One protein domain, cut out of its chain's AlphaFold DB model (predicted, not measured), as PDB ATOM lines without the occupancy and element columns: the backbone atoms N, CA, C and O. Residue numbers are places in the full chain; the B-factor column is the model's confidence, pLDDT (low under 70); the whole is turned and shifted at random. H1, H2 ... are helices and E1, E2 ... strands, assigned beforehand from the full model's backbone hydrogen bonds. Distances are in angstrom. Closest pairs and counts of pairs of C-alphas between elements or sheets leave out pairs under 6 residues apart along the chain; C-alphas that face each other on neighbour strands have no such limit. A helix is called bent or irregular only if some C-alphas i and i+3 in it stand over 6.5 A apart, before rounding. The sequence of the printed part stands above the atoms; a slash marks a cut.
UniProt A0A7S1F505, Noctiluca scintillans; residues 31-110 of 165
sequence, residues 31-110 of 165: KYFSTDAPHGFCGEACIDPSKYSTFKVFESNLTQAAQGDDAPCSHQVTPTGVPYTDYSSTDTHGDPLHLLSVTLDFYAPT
ATOM      1  N   LYS A  31     262.901 177.040 175.797       97.69
ATOM      2  CA  LYS A  31     263.042 178.459 176.109       97.69
ATOM      3  C   LYS A  31     261.684 179.156 176.072       97.69
ATOM      4  O   LYS A  31     260.935 179.015 175.103       97.69
ATOM      5  N   TYR A  32     261.407 179.943 177.103       97.38
ATOM      6  CA  TYR A  32     260.248 180.825 177.180       97.38
ATOM      7  C   TYR A  32     260.680 182.209 177.644       97.38
ATOM      8  O   TYR A  32     261.693 182.344 178.328       97.38
ATOM      9  N   PHE A  33     259.891 183.214 177.292       97.44
ATOM     10  CA  PHE A  33     260.082 184.586 177.733       97.44
ATOM     11  C   PHE A  33     258.745 185.243 178.056       97.44
ATOM     12  O   PHE A  33     257.694 184.797 177.591       97.44
ATOM     13  N   SER A  34     258.778 186.308 178.843       96.50
ATOM     14  CA  SER A  34     257.632 187.178 179.054       96.50
ATOM     15  C   SER A  34     258.079 188.614 179.261       96.50
ATOM     16  O   SER A  34     259.047 188.869 179.971       96.50
ATOM     17  N   THR A  35     257.366 189.553 178.648       95.25
ATOM     18  CA  THR A  35     257.575 190.984 178.866       95.25
ATOM     19  C   THR A  35     256.587 191.505 179.895       95.25
ATOM     20  O   THR A  35     255.369 191.401 179.707       95.25
ATOM     21  N   ASP A  36     257.118 192.156 180.914       91.31
ATOM     22  CA  ASP A  36     256.373 192.824 181.964       91.31
ATOM     23  C   ASP A  36     256.804 194.291 182.009       91.31
ATOM     24  O   ASP A  36     257.637 194.698 182.812       91.31
ATOM     25  N   ALA A  37     256.265 195.101 181.094       86.19
ATOM     26  CA  ALA A  37     256.509 196.542 181.100       86.19
ATOM     27  C   ALA A  37     256.058 197.227 182.413       86.19
ATOM     28  O   ALA A  37     256.774 198.128 182.855       86.19
ATOM     29  N   PRO A  38     254.944 196.819 183.063       86.06
ATOM     30  CA  PRO A  38     254.567 197.325 184.382       86.06
ATOM     31  C   PRO A  38     255.649 197.210 185.456       86.06
ATOM     32  O   PRO A  38     255.860 198.168 186.198       86.06
ATOM     33  N   HIS A  39     256.348 196.076 185.516       86.25
ATOM     34  CA  HIS A  39     257.466 195.890 186.446       86.25
ATOM     35  C   HIS A  39     258.829 196.260 185.838       86.25
ATOM     36  O   HIS A  39     259.797 196.488 186.554       86.25
ATOM     37  N   GLY A  40     258.872 196.415 184.518       88.44
ATOM     38  CA  GLY A  40     259.972 196.961 183.733       88.44
ATOM     39  C   GLY A  40     261.025 195.984 183.267       88.44
ATOM     40  O   GLY A  40     262.140 196.403 182.969       88.44
ATOM     41  N   PHE A  41     260.666 194.713 183.132       94.06
ATOM     42  CA  PHE A  41     261.609 193.687 182.717       94.06
ATOM     43  C   PHE A  41     261.037 192.799 181.617       94.06
ATOM     44  O   PHE A  41     259.827 192.613 181.484       94.06
ATOM     45  N   CYS A  42     261.936 192.203 180.848       97.06
ATOM     46  CA  CYS A  42     261.666 190.957 180.153       97.06
ATOM     47  C   CYS A  42     262.342 189.822 180.923       97.06
ATOM     48  O   CYS A  42     263.533 189.903 181.214       97.06
ATOM     49  N   GLY A  43     261.585 188.786 181.272       96.31
ATOM     50  CA  GLY A  43     262.105 187.575 181.898       96.31
ATOM     51  C   GLY A  43     262.229 186.445 180.883       96.31
ATOM     52  O   GLY A  43     261.305 186.233 180.100       96.31
ATOM     53  N   GLU A  44     263.320 185.682 180.913       97.12
ATOM     54  CA  GLU A  44     263.484 184.456 180.123       97.12
ATOM     55  C   GLU A  44     263.896 183.266 180.996       97.12
ATOM     56  O   GLU A  44     264.648 183.391 181.959       97.12
ATOM     57  N   ALA A  45     263.373 182.085 180.670       96.69
ATOM     58  CA  ALA A  45     263.534 180.886 181.484       96.69
ATOM     59  C   ALA A  45     263.554 179.611 180.638       96.69
ATOM     60  O   ALA A  45     263.064 179.572 179.505       96.69
ATOM     61  N   CYS A  46     264.081 178.536 181.222       96.44
ATOM     62  CA  CYS A  46     263.936 177.186 180.688       96.44
ATOM     63  C   CYS A  46     262.809 176.462 181.427       96.44
ATOM     64  O   CYS A  46     262.917 176.185 182.619       96.44
ATOM     65  N   ILE A  47     261.726 176.148 180.718       95.44
ATOM     66  CA  ILE A  47     260.512 175.567 181.303       95.44
ATOM     67  C   ILE A  47     260.237 174.218 180.641       95.44
ATOM     68  O   ILE A  47     260.460 174.036 179.443       95.44
ATOM     69  N   ASP A  48     259.749 173.259 181.426       95.00
ATOM     70  CA  ASP A  48     259.186 172.021 180.894       95.00
ATOM     71  C   ASP A  48     257.920 172.360 180.085       95.00
ATOM     72  O   ASP A  48     256.968 172.901 180.663       95.00
ATOM     73  N   PRO A  49     257.856 172.039 178.777       95.75
ATOM     74  CA  PRO A  49     256.693 172.350 177.951       95.75
ATOM     75  C   PRO A  49     255.365 171.821 178.508       95.75
ATOM     76  O   PRO A  49     254.317 172.419 178.268       95.75
ATOM     77  N   SER A  50     255.388 170.740 179.298       94.81
ATOM     78  CA  SER A  50     254.192 170.202 179.955       94.81
ATOM     79  C   SER A  50     253.611 171.126 181.035       94.81
ATOM     80  O   SER A  50     252.416 171.048 181.320       94.81
ATOM     81  N   LYS A  51     254.420 172.035 181.599       92.50
ATOM     82  CA  LYS A  51     254.005 173.028 182.605       92.50
ATOM     83  C   LYS A  51     253.602 174.377 182.005       92.50
ATOM     84  O   LYS A  51     253.126 175.244 182.739       92.50
ATOM     85  N   TYR A  52     253.765 174.569 180.693       93.31
ATOM     86  CA  TYR A  52     253.506 175.851 180.030       93.31
ATOM     87  C   TYR A  52     252.090 176.373 180.295       93.31
ATOM     88  O   TYR A  52     251.924 177.531 180.667       93.31
ATOM     89  N   SER A  53     251.070 175.520 180.165       92.88
ATOM     90  CA  SER A  53     249.676 175.923 180.379       92.88
ATOM     91  C   SER A  53     249.421 176.400 181.808       92.88
ATOM     92  O   SER A  53     248.693 177.368 181.993       92.88
ATOM     93  N   THR A  54     250.045 175.771 182.810       91.94
ATOM     94  CA  THR A  54     249.949 176.192 184.212       91.94
ATOM     95  C   THR A  54     250.609 177.547 184.425       91.94
ATOM     96  O   THR A  54     249.982 178.440 184.986       91.94
ATOM     97  N   PHE A  55     251.841 177.735 183.943       91.56
ATOM     98  CA  PHE A  55     252.543 179.009 184.109       91.56
ATOM     99  C   PHE A  55     251.887 180.151 183.326       91.56
ATOM    100  O   PHE A  55     251.809 181.255 183.848       91.56
ATOM    101  N   LYS A  56     251.319 179.888 182.144       92.56
ATOM    102  CA  LYS A  56     250.606 180.880 181.321       92.56
ATOM    103  C   LYS A  56     249.370 181.477 182.010       92.56
ATOM    104  O   LYS A  56     248.956 182.575 181.653       92.56
ATOM    105  N   VAL A  57     248.776 180.783 182.987       90.56
ATOM    106  CA  VAL A  57     247.672 181.336 183.797       90.56
ATOM    107  C   VAL A  57     248.164 182.466 184.701       90.56
ATOM    108  O   VAL A  57     247.460 183.458 184.871       90.56
ATOM    109  N   PHE A  58     249.357 182.315 185.275       86.81
ATOM    110  CA  PHE A  58     249.949 183.298 186.183       86.81
ATOM    111  C   PHE A  58     250.745 184.369 185.435       86.81
ATOM    112  O   PHE A  58     250.723 185.527 185.827       86.81
ATOM    113  N   GLU A  59     251.381 183.989 184.328       89.19
ATOM    114  CA  GLU A  59     252.163 184.859 183.460       89.19
ATOM    115  C   GLU A  59     251.501 184.928 182.081       89.19
ATOM    116  O   GLU A  59     251.839 184.193 181.149       89.19
ATOM    117  N   SER A  60     250.494 185.792 181.959       90.19
ATOM    118  CA  SER A  60     249.650 185.863 180.758       90.19
ATOM    119  C   SER A  60     250.419 186.211 179.478       90.19
ATOM    120  O   SER A  60     249.982 185.831 178.389       90.19
ATOM    121  N   ASN A  61     251.597 186.835 179.585       93.31
ATOM    122  CA  ASN A  61     252.463 187.169 178.454       93.31
ATOM    123  C   ASN A  61     253.503 186.072 178.135       93.31
ATOM    124  O   ASN A  61     254.178 186.167 177.109       93.31
ATOM    125  N   LEU A  62     253.555 184.974 178.909       96.25
ATOM    126  CA  LEU A  62     254.528 183.890 178.721       96.25
ATOM    127  C   LEU A  62     254.453 183.305 177.311       96.25
ATOM    128  O   LEU A  62     253.423 182.776 176.899       96.25
ATOM    129  N   THR A  63     255.545 183.360 176.574       97.19
ATOM    130  CA  THR A  63     255.602 182.964 175.169       97.19
ATOM    131  C   THR A  63     256.770 182.013 174.968       97.19
ATOM    132  O   THR A  63     257.846 182.203 175.528       97.19
ATOM    133  N   GLN A  64     256.556 180.949 174.195       97.06
ATOM    134  CA  GLN A  64     257.645 180.057 173.811       97.06
ATOM    135  C   GLN A  64     258.533 180.756 172.781       97.06
ATOM    136  O   GLN A  64     258.023 181.283 171.790       97.06
ATOM    137  N   ALA A  65     259.846 180.750 173.000       97.06
ATOM    138  CA  ALA A  65     260.790 181.289 172.029       97.06
ATOM    139  C   ALA A  65     260.861 180.397 170.778       97.06
ATOM    140  O   ALA A  65     260.535 179.203 170.814       97.06
ATOM    141  N   ALA A  66     261.303 180.976 169.660       94.69
ATOM    142  CA  ALA A  66     261.569 180.201 168.454       94.69
ATOM    143  C   ALA A  66     262.670 179.157 168.717       94.69
ATOM    144  O   ALA A  66     263.532 179.329 169.578       94.69
ATOM    145  N   GLN A  67     262.656 178.051 167.972       89.94
ATOM    146  CA  GLN A  67     263.695 177.034 168.116       89.94
ATOM    147  C   GLN A  67     265.077 177.640 167.819       89.94
ATOM    148  O   GLN A  67     265.293 178.182 166.737       89.94
ATOM    149  N   GLY A  68     266.009 177.504 168.767       88.38
ATOM    150  CA  GLY A  68     267.368 178.045 168.658       88.38
ATOM    151  C   GLY A  68     267.500 179.528 169.020       88.38
ATOM    152  O   GLY A  68     268.590 180.073 168.888       88.38
ATOM    153  N   ASP A  69     266.423 180.178 169.469       94.38
ATOM    154  CA  ASP A  69     266.491 181.524 170.036       94.38
ATOM    155  C   ASP A  69     266.817 181.445 171.532       94.38
ATOM    156  O   ASP A  69     265.960 181.138 172.363       94.38
ATOM    157  N   ASP A  70     268.087 181.675 171.858       93.12
ATOM    158  CA  ASP A  70     268.626 181.579 173.216       93.12
ATOM    159  C   ASP A  70     268.524 182.893 174.011       93.12
ATOM    160  O   ASP A  70     268.709 182.873 175.225       93.12
ATOM    161  N   ALA A  71     268.202 184.011 173.348       94.62
ATOM    162  CA  ALA A  71     268.104 185.340 173.963       94.62
ATOM    163  C   ALA A  71     266.830 186.093 173.524       94.62
ATOM    164  O   ALA A  71     266.922 187.221 173.017       94.62
ATOM    165  N   PRO A  72     265.632 185.503 173.692       97.19
ATOM    166  CA  PRO A  72     264.378 186.072 173.204       97.19
ATOM    167  C   PRO A  72     264.070 187.479 173.733       97.19
ATOM    168  O   PRO A  72     263.436 188.265 173.022       97.19
ATOM    169  N   CYS A  73     264.521 187.819 174.947       97.19
ATOM    170  CA  CYS A  73     264.306 189.148 175.521       97.19
ATOM    171  C   CYS A  73     265.009 190.267 174.742       97.19
ATOM    172  O   CYS A  73     264.460 191.362 174.629       97.19
ATOM    173  N   SER A  74     266.147 189.971 174.107       95.81
ATOM    174  CA  SER A  74     266.892 190.954 173.310       95.81
ATOM    175  C   SER A  74     266.140 191.442 172.063       95.81
ATOM    176  O   SER A  74     266.448 192.511 171.538       95.81
ATOM    177  N   HIS A  75     265.121 190.694 171.619       95.38
ATOM    178  CA  HIS A  75     264.252 191.069 170.497       95.38
ATOM    179  C   HIS A  75     262.999 191.831 170.942       95.38
ATOM    180  O   HIS A  75     262.256 192.337 170.100       95.38
ATOM    181  N   GLN A  76     262.730 191.884 172.248       96.75
ATOM    182  CA  GLN A  76     261.573 192.577 172.806       96.75
ATOM    183  C   GLN A  76     261.904 194.041 173.071       96.75
ATOM    184  O   GLN A  76     263.053 194.385 173.342       96.75
ATOM    185  N   VAL A  77     260.883 194.897 173.045       96.25
ATOM    186  CA  VAL A  77     261.028 196.335 173.288       96.25
ATOM    187  C   VAL A  77     260.023 196.844 174.315       96.25
ATOM    188  O   VAL A  77     258.917 196.315 174.443       96.25
ATOM    189  N   THR A  78     260.399 197.890 175.046       94.75
ATOM    190  CA  THR A  78     259.484 198.670 175.885       94.75
ATOM    191  C   THR A  78     258.395 199.338 175.033       94.75
ATOM    192  O   THR A  78     258.541 199.449 173.810       94.75
ATOM    193  N   PRO A  79     257.323 199.881 175.643       93.81
ATOM    194  CA  PRO A  79     256.325 200.676 174.921       93.81
ATOM    195  C   PRO A  79     256.893 201.887 174.160       93.81
ATOM    196  O   PRO A  79     256.260 202.372 173.224       93.81
ATOM    197  N   THR A  80     258.079 202.377 174.538       93.19
ATOM    198  CA  THR A  80     258.781 203.469 173.845       93.19
ATOM    199  C   THR A  80     259.801 202.979 172.811       93.19
ATOM    200  O   THR A  80     260.465 203.802 172.182       93.19
ATOM    201  N   GLY A  81     259.912 201.665 172.593       94.88
ATOM    202  CA  GLY A  81     260.750 201.069 171.553       94.88
ATOM    203  C   GLY A  81     262.190 200.760 171.970       94.88
ATOM    204  O   GLY A  81     263.033 200.563 171.098       94.88
ATOM    205  N   VAL A  82     262.495 200.717 173.270       95.50
ATOM    206  CA  VAL A  82     263.851 200.427 173.766       95.50
ATOM    207  C   VAL A  82     263.994 198.926 174.027       95.50
ATOM    208  O   VAL A  82     263.134 198.368 174.702       95.50
ATOM    209  N   PRO A  83     265.039 198.248 173.524       96.75
ATOM    210  CA  PRO A  83     265.178 196.807 173.701       96.75
ATOM    211  C   PRO A  83     265.590 196.393 175.121       96.75
ATOM    212  O   PRO A  83     266.305 197.130 175.803       96.75
ATOM    213  N   TYR A  84     265.173 195.197 175.552       96.81
ATOM    214  CA  TYR A  84     265.558 194.604 176.843       96.81
ATOM    215  C   TYR A  84     266.848 193.780 176.710       96.81
ATOM    216  O   TYR A  84     266.806 192.581 176.440       96.81
ATOM    217  N   THR A  85     268.010 194.415 176.875       96.31
ATOM    218  CA  THR A  85     269.320 193.750 176.710       96.31
ATOM    219  C   THR A  85     270.168 193.722 177.968       96.31
ATOM    220  O   THR A  85     271.123 192.945 178.038       96.31
ATOM    221  N   ASP A  86     269.845 194.554 178.953       94.69
ATOM    222  CA  ASP A  86     270.705 194.753 180.111       94.69
ATOM    223  C   ASP A  86     270.306 193.753 181.182       94.69
ATOM    224  O   ASP A  86     269.219 193.831 181.743       94.69
ATOM    225  N   TYR A  87     271.164 192.771 181.443       94.25
ATOM    226  CA  TYR A  87     270.905 191.785 182.488       94.25
ATOM    227  C   TYR A  87     270.754 192.478 183.850       94.25
ATOM    228  O   TYR A  87     271.602 193.281 184.238       94.25
ATOM    229  N   SER A  88     269.681 192.140 184.562       92.31
ATOM    230  CA  SER A  88     269.335 192.704 185.864       92.31
ATOM    231  C   SER A  88     269.605 191.703 186.985       92.31
ATOM    232  O   SER A  88     270.420 191.963 187.869       92.31
ATOM    233  N   SER A  89     268.942 190.546 186.952       92.44
ATOM    234  CA  SER A  89     269.016 189.545 188.021       92.44
ATOM    235  C   SER A  89     268.666 188.143 187.527       92.44
ATOM    236  O   SER A  89     268.084 187.968 186.456       92.44
ATOM    237  N   THR A  90     269.018 187.146 188.338       95.12
ATOM    238  CA  THR A  90     268.482 185.786 188.257       95.12
ATOM    239  C   THR A  90     267.662 185.547 189.511       95.12
ATOM    240  O   THR A  90     268.217 185.558 190.612       95.12
ATOM    241  N   ASP A  91     266.376 185.264 189.345       91.88
ATOM    242  CA  ASP A  91     265.459 185.022 190.455       91.88
ATOM    243  C   ASP A  91     264.747 183.681 190.296       91.88
ATOM    244  O   ASP A  91     264.684 183.099 189.214       91.88
ATOM    245  N   THR A  92     264.220 183.145 191.397       92.12
ATOM    246  CA  THR A  92     263.373 181.946 191.373       92.12
ATOM    247  C   THR A  92     261.999 182.295 191.911       92.12
ATOM    248  O   THR A  92     261.828 182.513 193.108       92.12
ATOM    249  N   HIS A  93     261.012 182.331 191.020       87.06
ATOM    250  CA  HIS A  93     259.612 182.522 191.379       87.06
ATOM    251  C   HIS A  93     258.961 181.168 191.636       87.06
ATOM    252  O   HIS A  93     259.251 180.197 190.939       87.06
ATOM    253  N   GLY A  94     258.054 181.090 192.604       81.62
ATOM    254  CA  GLY A  94     257.279 179.880 192.828       81.62
ATOM    255  C   GLY A  94     256.385 179.936 194.050       81.62
ATOM    256  O   GLY A  94     256.394 180.897 194.818       81.62
ATOM    257  N   ASP A  95     255.597 178.882 194.226       80.38
ATOM    258  CA  ASP A  95     254.833 178.685 195.447       80.38
ATOM    259  C   ASP A  95     255.755 178.268 196.614       80.38
ATOM    260  O   ASP A  95     256.811 177.674 196.383       80.38
ATOM    261  N   PRO A  96     255.358 178.503 197.879       78.12
ATOM    262  CA  PRO A  96     256.158 178.136 199.052       78.12
ATOM    263  C   PRO A  96     256.485 176.638 199.186       78.12
ATOM    264  O   PRO A  96     257.337 176.275 199.993       78.12
ATOM    265  N   LEU A  97     255.794 175.759 198.448       82.81
ATOM    266  CA  LEU A  97     256.062 174.317 198.425       82.81
ATOM    267  C   LEU A  97     256.964 173.908 197.246       82.81
ATOM    268  O   LEU A  97     257.265 172.725 197.094       82.81
ATOM    269  N   HIS A  98     257.398 174.873 196.428       73.75
ATOM    270  CA  HIS A  98     258.249 174.709 195.250       73.75
ATOM    271  C   HIS A  98     257.723 173.734 194.181       73.75
ATOM    272  O   HIS A  98     258.485 173.201 193.373       73.75
ATOM    273  N   LEU A  99     256.410 173.505 194.133       80.75
ATOM    274  CA  LEU A  99     255.778 172.618 193.149       80.75
ATOM    275  C   LEU A  99     255.704 173.271 191.756       80.75
ATOM    276  O   LEU A  99     255.817 172.598 190.722       80.75
ATOM    277  N   LEU A 100     255.570 174.594 191.741       83.44
ATOM    278  CA  LEU A 100     255.525 175.484 190.589       83.44
ATOM    279  C   LEU A 100     256.636 176.535 190.706       83.44
ATOM    280  O   LEU A 100     256.372 177.730 190.639       83.44
ATOM    281  N   SER A 101     257.879 176.093 190.910       88.75
ATOM    282  CA  SER A 101     259.046 176.982 190.861       88.75
ATOM    283  C   SER A 101     259.675 177.047 189.472       88.75
ATOM    284  O   SER A 101     259.782 176.029 188.783       88.75
ATOM    285  N   VAL A 102     260.115 178.242 189.087       91.50
ATOM    286  CA  VAL A 102     260.880 178.520 187.873       91.50
ATOM    287  C   VAL A 102     261.975 179.537 188.189       91.50
ATOM    288  O   VAL A 102     261.711 180.578 188.784       91.50
ATOM    289  N   THR A 103     263.207 179.210 187.809       93.94
ATOM    290  CA  THR A 103     264.327 180.155 187.821       93.94
ATOM    291  C   THR A 103     264.373 180.865 186.473       93.94
ATOM    292  O   THR A 103     264.234 180.208 185.436       93.94
ATOM    293  N   LEU A 104     264.516 182.187 186.489       95.00
ATOM    294  CA  LEU A 104     264.482 183.035 185.306       95.00
ATOM    295  C   LEU A 104     265.520 184.156 185.389       95.00
ATOM    296  O   LEU A 104     265.834 184.637 186.477       95.00
ATOM    297  N   ASP A 105     266.005 184.565 184.221       96.88
ATOM    298  CA  ASP A 105     266.876 185.721 184.042       96.88
ATOM    299  C   ASP A 105     266.018 186.934 183.665       96.88
ATOM    300  O   ASP A 105     265.223 186.862 182.724       96.88
ATOM    301  N   PHE A 106     266.189 188.052 184.368       95.62
ATOM    302  CA  PHE A 106     265.547 189.323 184.047       95.62
ATOM    303  C   PHE A 106     266.488 190.244 183.281       95.62
ATOM    304  O   PHE A 106     267.656 190.413 183.638       95.62
ATOM    305  N   TYR A 107     265.940 190.903 182.265       95.75
ATOM    306  CA  TYR A 107     266.613 191.921 181.471       95.75
ATOM    307  C   TYR A 107     265.819 193.216 181.514       95.75
ATOM    308  O   TYR A 107     264.616 193.239 181.241       95.75
ATOM    309  N   ALA A 108     266.513 194.294 181.847       95.31
ATOM    310  CA  ALA A 108     266.011 195.649 181.841       95.31
ATOM    311  C   ALA A 108     266.200 196.302 180.456       95.31
ATOM    312  O   ALA A 108     266.980 195.812 179.624       95.31
ATOM    313  N   PRO A 109     265.491 197.412 180.181       96.25
ATOM    314  CA  PRO A 109     265.708 198.207 178.981       96.25
ATOM    315  C   PRO A 109     267.159 198.682 178.880       96.25
ATOM    316  O   PRO A 109     267.781 199.035 179.880       96.25
ATOM    317  N   THR A 110     267.680 198.722 177.656       96.06
ATOM    318  CA  THR A 110     269.067 199.118 177.374       96.06
ATOM    319  C   THR A 110     269.356 200.512 177.920       96.06
ATOM    320  O   THR A 110     268.729 201.482 177.493       96.06
TER     321      THR A 110
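This is residues 31 to 110 of the 165 residues of a protein of Noctiluca scintillans (UniProt A0A7S1F505). A single strongly twisted antiparallel sheet, made of two hairpins side by side in the order E1, E2, E4, E3, forms a wall; the short helix H2 packs over one face, and H1, which follows E2 directly, only grazes the sheet. The stretch from H1 to H2 passes edge strand E1, where residues 63 to 64 pair briefly with it, and E3, at the other edge, bends sharply. The printed part has 80 residues with four named strands and two named helices, in the order E1, E2, H1, H2, E3, E4, and its class is mixed, helices and strands. It is compact, with a radius of gyration of the C-alphas of 12.3 A and spans of 36 by 27 by 19 A.

The inner strands are E2, residues 41 to 47, and E4, residues 102 to 109, antiparallel neighbours at 152 degrees; N 44 and O 105 are 2.9 A apart, within hydrogen-bond range. E1, residues 31 to 36, is an edge strand and forms a hairpin with E2, with N 34 and O 43 at 2.8 A. E3, residues 84 to 93, is the other edge strand and forms a hairpin with E4, with N 104 and O 91 at 2.9 A. E3 bends by 81 degrees at residue 87. E1 and E3 are apart. Residues 63 to 64 pair antiparallel with residues 32 to 33 of E1. H2, residues 72 to 75, is on the sheet at a height of 7.0 A and lies over E2, but only just, with 3 of its 4 C-alphas falling on that strand. The closest C-alphas of H2 and E3 are those of Ser 74 and Thr 85, 5.0 A apart. H1, residues 49 to 58, only grazes the sheet, with its residues 49 to 56, and is apart from H2. In H1, 2 of 6 O i to N i+4 pairs and 5 of 7 O i to N i+3 pairs are within hydrogen-bond range; H2 is too short for an O i to N i+4 pair.

E1 begins at C-alpha 31 (263.042, 178.459, 176.109) and is 16.9 A long; E2 is 18.2 A. E3 is 19.8 A and E4 is 22.1 A, ending at C-alpha 109 (265.708, 198.207, 178.981). H1 is 15.3 A long and irregular, with C-alphas 50 and 53 7.3 A apart. H2 is 5.7 A.

The two C-alphas farthest apart are those of Thr 80 and Leu 97, 38.2 A. The link from H1 to H2, 13 residues, is long. The printed part has no cut; its mean pLDDT is 92.7, and no printed residue is under 70.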